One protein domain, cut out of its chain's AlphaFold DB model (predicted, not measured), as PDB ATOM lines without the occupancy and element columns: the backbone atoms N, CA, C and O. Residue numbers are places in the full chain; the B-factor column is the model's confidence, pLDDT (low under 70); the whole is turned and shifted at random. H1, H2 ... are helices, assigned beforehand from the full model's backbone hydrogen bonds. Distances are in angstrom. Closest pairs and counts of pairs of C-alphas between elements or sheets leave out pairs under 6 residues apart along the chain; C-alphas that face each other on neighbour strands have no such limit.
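What this domain is: This is residues 34 to 89 of the 89 residues of the protein "DDE Tnp4 domain-containing protein" of Perkinsus marinus (strain ATCC 50983 / TXsc) (UniProt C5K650). One long straight helix, H1, sticks out as an arm over residues 34 to 54, and its last residues join a small head that also holds the short helix H2, the link of residues 68 to 73, and helix H3. H3 is close to the last residues of H1 and stands about perpendicular to it, and the two form an L with H2 near its corner. The printed part has 56 residues with three named helices, in the order H1, H2, H3, and no named strand; its class is all helix. The whole is extended, with a radius of gyration of the C-alphas of 16.0 A, and spans 48 by 21 by 19 A, the arm making the length.

Where its parts are: H1 runs from Asp 34, C-alpha at (88.893, -3.237, 72.305), to Arg 62, C-alpha at (72.054, 13.174, 37.261), 42.2 A from first to last C-alpha. H2 is residues 64 to 67, 4.9 A long. H3 is residues 74 to 86, 18.4 A long, and ends with C-alpha 86 at (81.943, 6.413, 32.353).

How they stand to each other: H1 touches H2 only at the corner by their link, with its residues 59 to 61 alone; the closest C-alphas are those of Lys 60 and His 67, 4.9 A apart. H1 and H3 are close but not clearly touching, the closest C-alphas being those of Leu 59 and Val 85, 7.4 A apart. Their lines stand about perpendicular, at 83 degrees. H2 and H3 are close but not clearly touching, with the C-alphas of Leu 66 and Ile 81 closest at 7.4 A. In H1 every O i to N i+4 pair is within hydrogen-bond range, in H3 8 of 9 are, and H2 is too short for such a pair.

The domain as a whole: The C-alphas farthest apart, those of Asp 34 and Leu 72, are 48.2 A apart. Without residues 34 to 54, which stand free, the body has 35 residues and spans 24 by 19 by 10 A. The printed part has no cut and ends at the chain's last residue, Asn 89. The link from H1 to H2 is tight, and that from H2 to H3 is short. The mean pLDDT of the printed part is 91.1, and residue 89 is under 70.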
ATOM      1  N   ASP A  34      89.376  -2.647  73.557       76.69
ATOM      2  CA  ASP A  34      88.893  -3.237  72.305       76.69
ATOM      3  C   ASP A  34      87.735  -2.417  71.725       76.69
ATOM      4  O   ASP A  34      87.604  -2.283  70.508       76.69
ATOM      5  N   GLU A  35      86.913  -1.820  72.590       82.69
ATOM      6  CA  GLU A  35      85.810  -0.953  72.176       82.69
ATOM      7  C   GLU A  35      86.312   0.306  71.455       82.69
ATOM      8  O   GLU A  35      85.761   0.680  70.416       82.69
ATOM      9  N   GLY A  36      87.399   0.916  71.943       86.38
ATOM     10  CA  GLY A  36      88.035   2.063  71.295       86.38
ATOM     11  C   GLY A  36      88.504   1.748  69.871       86.38
ATOM     12  O   GLY A  36      88.169   2.477  68.936       86.38
ATOM     13  N   LEU A  37      89.206   0.624  69.685       88.38
ATOM     14  CA  LEU A  37      89.695   0.199  68.370       88.38
ATOM     15  C   LEU A  37      88.546  -0.117  67.403       88.38
ATOM     16  O   LEU A  37      88.577   0.301  66.243       88.38
ATOM     17  N   ILE A  38      87.511  -0.814  67.882       89.75
ATOM     18  CA  ILE A  38      86.311  -1.130  67.097       89.75
ATOM     19  C   ILE A  38      85.589   0.152  66.678       89.75
ATOM     20  O   ILE A  38      85.157   0.269  65.530       89.75
ATOM     21  N   ASN A  39      85.484   1.133  67.578       90.94
ATOM     22  CA  ASN A  39      84.855   2.411  67.274       90.94
ATOM     23  C   ASN A  39      85.637   3.190  66.206       90.94
ATOM     24  O   ASN A  39      85.039   3.673  65.244       90.94
ATOM     25  N   THR A  40      86.966   3.264  66.324       92.56
ATOM     26  CA  THR A  40      87.823   3.884  65.302       92.56
ATOM     27  C   THR A  40      87.662   3.190  63.951       92.56
ATOM     28  O   THR A  40      87.390   3.859  62.954       92.56
ATOM     29  N   TYR A  41      87.748   1.856  63.913       92.12
ATOM     30  CA  TYR A  41      87.569   1.087  62.682       92.12
ATOM     31  C   TYR A  41      86.197   1.344  62.039       92.12
ATOM     32  O   TYR A  41      86.126   1.710  60.867       92.12
ATOM     33  N   ASN A  42      85.107   1.220  62.801       93.12
ATOM     34  CA  ASN A  42      83.751   1.410  62.281       93.12
ATOM     35  C   ASN A  42      83.494   2.853  61.826       93.12
ATOM     36  O   ASN A  42      82.744   3.066  60.871       93.12
ATOM     37  N   THR A  43      84.132   3.837  62.467       94.56
ATOM     38  CA  THR A  43      84.060   5.251  62.069       94.56
ATOM     39  C   THR A  43      84.741   5.464  60.719       94.56
ATOM     40  O   THR A  43      84.133   6.027  59.808       94.56
ATOM     41  N   CYS A  44      85.964   4.954  60.542       93.81
ATOM     42  CA  CYS A  44      86.674   5.002  59.263       93.81
ATOM     43  C   CYS A  44      85.918   4.247  58.158       93.81
ATOM     44  O   CYS A  44      85.781   4.755  57.041       93.81
ATOM     45  N   HIS A  45      85.381   3.063  58.474       93.75
ATOM     46  CA  HIS A  45      84.582   2.259  57.549       93.75
ATOM     47  C   HIS A  45      83.337   3.021  57.084       93.75
ATOM     48  O   HIS A  45      83.109   3.164  55.885       93.75
ATOM     49  N   SER A  46      82.575   3.587  58.023       93.38
ATOM     50  CA  SER A  46      81.360   4.361  57.725       93.38
ATOM     51  C   SER A  46      81.665   5.637  56.940       93.38
ATOM     52  O   SER A  46      80.965   5.941  55.978       93.38
ATOM     53  N   SER A  47      82.735   6.356  57.290       94.75
ATOM     54  CA  SER A  47      83.172   7.551  56.559       94.75
ATOM     55  C   SER A  47      83.537   7.225  55.110       94.75
ATOM     56  O   SER A  47      83.113   7.924  54.193       94.75
ATOM     57  N   THR A  48      84.239   6.115  54.882       92.44
ATOM     58  CA  THR A  48      84.586   5.664  53.528       92.44
ATOM     59  C   THR A  48      83.333   5.317  52.721       92.44
ATOM     60  O   THR A  48      83.196   5.751  51.576       92.44
ATOM     61  N   ARG A  49      82.374   4.596  53.321       92.81
ATOM     62  CA  ARG A  49      81.085   4.294  52.672       92.81
ATOM     63  C   ARG A  49      80.302   5.544  52.320       92.81
ATOM     64  O   ARG A  49      79.731   5.593  51.236       92.81
ATOM     65  N   PHE A  50      80.295   6.534  53.208       94.62
ATOM     66  CA  PHE A  50      79.568   7.776  52.999       94.62
ATOM     67  C   PHE A  50      79.956   8.422  51.668       94.62
ATOM     68  O   PHE A  50      79.075   8.740  50.875       94.62
ATOM     69  N   PHE A  51      81.252   8.528  51.357       92.69
ATOM     70  CA  PHE A  51      81.694   9.065  50.066       92.69
ATOM     71  C   PHE A  51      81.183   8.240  48.877       92.69
ATOM     72  O   PHE A  51      80.652   8.816  47.930       92.69
ATOM     73  N   CYS A  52      81.268   6.907  48.935       90.88
ATOM     74  CA  CYS A  52      80.747   6.040  47.872       90.88
ATOM     75  C   CYS A  52      79.231   6.207  47.677       90.88
ATOM     76  O   CYS A  52      78.748   6.327  46.550       90.88
ATOM     77  N   GLU A  53      78.472   6.231  48.772       92.62
ATOM     78  CA  GLU A  53      77.017   6.386  48.762       92.62
ATOM     79  C   GLU A  53      76.608   7.767  48.230       92.62
ATOM     80  O   GLU A  53      75.687   7.853  47.414       92.62
ATOM     81  N   GLN A  54      77.331   8.831  48.603       94.50
ATOM     82  CA  GLN A  54      77.140  10.173  48.050       94.50
ATOM     83  C   GLN A  54      77.408  10.204  46.541       94.50
ATOM     84  O   GLN A  54      76.561  10.690  45.791       94.50
ATOM     85  N   SER A  55      78.519   9.630  46.066       91.94
ATOM     86  CA  SER A  55      78.815   9.544  44.628       91.94
ATOM     87  C   SER A  55      77.702   8.826  43.861       91.94
ATOM     88  O   SER A  55      77.254   9.310  42.821       91.94
ATOM     89  N   PHE A  56      77.177   7.718  44.391       91.31
ATOM     90  CA  PHE A  56      76.037   7.037  43.774       91.31
ATOM     91  C   PHE A  56      74.737   7.842  43.852       91.31
ATOM     92  O   PHE A  56      73.929   7.766  42.926       91.31
ATOM     93  N   GLY A  57      74.523   8.620  44.914       93.12
ATOM     94  CA  GLY A  57      73.401   9.549  45.025       93.12
ATOM     95  C   GLY A  57      73.427  10.611  43.925       93.12
ATOM     96  O   GLY A  57      72.435  10.789  43.214       93.12
ATOM     97  N   VAL A  58      74.582  11.249  43.715       94.12
ATOM     98  CA  VAL A  58      74.786  12.244  42.649       94.12
ATOM     99  C   VAL A  58      74.633  11.602  41.268       94.12
ATOM    100  O   VAL A  58      73.925  12.142  40.415       94.12
ATOM    101  N   LEU A  59      75.224  10.422  41.049       94.06
ATOM    102  CA  LEU A  59      75.082   9.670  39.801       94.06
ATOM    103  C   LEU A  59      73.605   9.389  39.485       94.06
ATOM    104  O   LEU A  59      73.141   9.686  38.384       94.06
ATOM    105  N   LYS A  60      72.842   8.865  40.452       92.88
ATOM    106  CA  LYS A  60      71.408   8.591  40.280       92.88
ATOM    107  C   LYS A  60      70.613   9.872  40.031       92.88
ATOM    108  O   LYS A  60      69.753   9.877  39.161       92.88
ATOM    109  N   SER A  61      70.914  10.959  40.743       92.38
ATOM    110  CA  SER A  61      70.251  12.255  40.550       92.38
ATOM    111  C   SER A  61      70.473  12.819  39.140       92.38
ATOM    112  O   SER A  61      69.529  13.302  38.514       92.38
ATOM    113  N   ARG A  62      71.695  12.697  38.605       92.62
ATOM    114  CA  ARG A  62      72.054  13.174  37.261       92.62
ATOM    115  C   ARG A  62      71.433  12.321  36.156       92.62
ATOM    116  O   ARG A  62      70.915  12.855  35.177       92.62
ATOM    117  N   TRP A  63      71.464  11.001  36.308       92.81
ATOM    118  CA  TRP A  63      70.951  10.060  35.314       92.81
ATOM    119  C   TRP A  63      69.588   9.527  35.745       92.81
ATOM    120  O   TRP A  63      69.484   8.508  36.427       92.81
ATOM    121  N   ARG A  64      68.515  10.197  35.306       87.38
ATOM    122  CA  ARG A  64      67.131   9.888  35.714       87.38
ATOM    123  C   ARG A  64      66.738   8.418  35.512       87.38
ATOM    124  O   ARG A  64      65.979   7.893  36.319       87.38
ATOM    125  N   SER A  65      67.298   7.744  34.504       88.31
ATOM    126  CA  SER A  65      67.124   6.301  34.269       88.31
ATOM    127  C   SER A  65      67.591   5.425  35.441       88.31
ATOM    128  O   SER A  65      66.977   4.395  35.708       88.31
ATOM    129  N   LEU A  66      68.632   5.839  36.170       90.94
ATOM    130  CA  LEU A  66      69.123   5.162  37.374       90.94
ATOM    131  C   LEU A  66      68.281   5.492  38.614       90.94
ATOM    132  O   LEU A  66      68.199   4.676  39.529       90.94
ATOM    133  N   HIS A  67      67.651   6.669  38.651       90.69
ATOM    134  CA  HIS A  67      66.785   7.089  39.756       90.69
ATOM    135  C   HIS A  67      65.393   6.451  39.700       90.69
ATOM    136  O   HIS A  67      64.880   5.990  40.713       90.69
ATOM    137  N   THR A  68      64.755   6.427  38.526       87.88
ATOM    138  CA  THR A  68      63.375   5.926  38.364       87.88
ATOM    139  C   THR A  68      63.293   4.422  38.101       87.88
ATOM    140  O   THR A  68      62.196   3.880  37.973       87.88
ATOM    141  N   GLY A  69      64.444   3.753  38.003       85.06
ATOM    142  CA  GLY A  69      64.557   2.345  37.646       85.06
ATOM    143  C   GLY A  69      64.664   2.119  36.136       85.06
ATOM    144  O   GLY A  69      63.999   2.777  35.329       85.06
ATOM    145  N   ILE A  70      65.501   1.152  35.760       89.06
ATOM    146  CA  ILE A  70      65.760   0.784  34.368       89.06
ATOM    147  C   ILE A  70      64.779  -0.315  33.952       89.06
ATOM    148  O   ILE A  70      64.811  -1.420  34.487       89.06
ATOM    149  N   ARG A  71      63.927  -0.032  32.962       88.62
ATOM    150  CA  ARG A  71      62.968  -0.994  32.385       88.62
ATOM    151  C   ARG A  71      63.528  -1.681  31.138       88.62
ATOM    152  O   ARG A  71      62.881  -1.714  30.097       88.62
ATOM    153  N   LEU A  72      64.759  -2.167  31.231       91.38
ATOM    154  CA  LEU A  72      65.444  -2.886  30.156       91.38
ATOM    155  C   LEU A  72      65.780  -4.302  30.618       91.38
ATOM    156  O   LEU A  72      65.798  -4.583  31.817       91.38
ATOM    157  N   GLN A  73      66.088  -5.189  29.671       92.62
ATOM    158  CA  GLN A  73      66.649  -6.493  30.019       92.62
ATOM    159  C   GLN A  73      67.984  -6.314  30.750       92.62
ATOM    160  O   GLN A  73      68.720  -5.366  30.478       92.62
ATOM    161  N   GLN A  74      68.322  -7.244  31.646       90.69
ATOM    162  CA  GLN A  74      69.487  -7.136  32.531       90.69
ATOM    163  C   GLN A  74      70.783  -6.780  31.787       90.69
ATOM    164  O   GLN A  74      71.482  -5.855  32.183       90.69
ATOM    165  N   VAL A  75      71.048  -7.432  30.651       94.69
ATOM    166  CA  VAL A  75      72.232  -7.168  29.811       94.69
ATOM    167  C   VAL A  75      72.279  -5.720  29.305       94.69
ATOM    168  O   VAL A  75      73.342  -5.108  29.248       94.69
ATOM    169  N   GLN A  76      71.135  -5.151  28.929       93.56
ATOM    170  CA  GLN A  76      71.047  -3.765  28.466       93.56
ATOM    171  C   GLN A  76      71.132  -2.780  29.636       93.56
ATOM    172  O   GLN A  76      71.762  -1.734  29.511       93.56
ATOM    173  N   ALA A  77      70.534  -3.123  30.780       93.44
ATOM    174  CA  ALA A  77      70.595  -2.309  31.986       93.44
ATOM    175  C   ALA A  77      72.039  -2.130  32.476       93.44
ATOM    176  O   ALA A  77      72.435  -1.005  32.775       93.44
ATOM    177  N   THR A  78      72.847  -3.196  32.469       94.06
ATOM    178  CA  THR A  78      74.275  -3.119  32.816       94.06
ATOM    179  C   THR A  78      75.023  -2.149  31.903       94.06
ATOM    180  O   THR A  78      75.711  -1.267  32.407       94.06
ATOM    181  N   LYS A  79      74.802  -2.210  30.582       94.88
ATOM    182  CA  LYS A  79      75.423  -1.278  29.620       94.88
ATOM    183  C   LYS A  79      75.050   0.182  29.880       94.88
ATOM    184  O   LYS A  79      75.890   1.067  29.753       94.88
ATOM    185  N   VAL A  80      73.794   0.448  30.245       93.94
ATOM    186  CA  VAL A  80      73.343   1.807  30.594       93.94
ATOM    187  C   VAL A  80      74.014   2.296  31.877       93.94
ATOM    188  O   VAL A  80      74.428   3.452  31.931       93.94
ATOM    189  N   ILE A  81      74.149   1.436  32.890       93.69
ATOM    190  CA  ILE A  81      74.846   1.770  34.141       93.69
ATOM    191  C   ILE A  81      76.324   2.067  33.865       93.69
ATOM    192  O   ILE A  81      76.826   3.093  34.314       93.69
ATOM    193  N   GLU A  82      77.002   1.218  33.091       93.81
ATOM    194  CA  GLU A  82      78.402   1.415  32.694       93.81
ATOM    195  C   GLU A  82      78.590   2.738  31.949       93.81
ATOM    196  O   GLU A  82      79.436   3.543  32.334       93.81
ATOM    197  N   ALA A  83      77.761   3.007  30.934       93.88
ATOM    198  CA  ALA A  83      77.810   4.260  30.188       93.88
ATOM    199  C   ALA A  83      77.583   5.475  31.099       93.88
ATOM    200  O   ALA A  83      78.311   6.460  30.997       93.88
ATOM    201  N   ALA A  84      76.618   5.400  32.020       93.50
ATOM    202  CA  ALA A  84      76.347   6.470  32.973       93.50
ATOM    203  C   ALA A  84      77.534   6.732  33.910       93.50
ATOM    204  O   ALA A  84      77.824   7.893  34.181       93.50
ATOM    205  N   VAL A  85      78.228   5.690  34.383       93.44
ATOM    206  CA  VAL A  85      79.430   5.819  35.226       93.44
ATOM    207  C   VAL A  85      80.598   6.407  34.432       93.44
ATOM    208  O   VAL A  85      81.234   7.344  34.904       93.44
ATOM    209  N   VAL A  86      80.856   5.913  33.215       93.19
ATOM    210  CA  VAL A  86      81.943   6.413  32.353       93.19
ATOM    211  C   VAL A  86      81.742   7.889  32.004       93.19
ATOM    212  O   VAL A  86      82.694   8.657  32.077       93.19
ATOM    213  N   LEU A  87      80.509   8.291  31.676       93.50
ATOM    214  CA  LEU A  87      80.144   9.673  31.337       93.50
ATOM    215  C   LEU A  87      79.998  10.598  32.561       93.50
ATOM    216  O   LEU A  87      79.762  11.794  32.392       93.50
ATOM    217  N   HIS A  88      80.035  10.061  33.785       86.56
ATOM    218  CA  HIS A  88      79.921  10.861  35.006       86.56
ATOM    219  C   HIS A  88      81.246  11.504  35.430       86.56
ATOM    220  O   HIS A  88      81.191  12.526  36.118       86.56
ATOM    221  N   ASN A  89      82.378  10.909  35.028       64.69
ATOM    222  CA  ASN A  89      83.730  11.446  35.230       64.69
ATOM    223  C   ASN A  89      83.937  12.774  34.491       64.69
ATOM    224  O   ASN A  89      84.767  13.566  34.984       64.69
TER     225      ASN A  89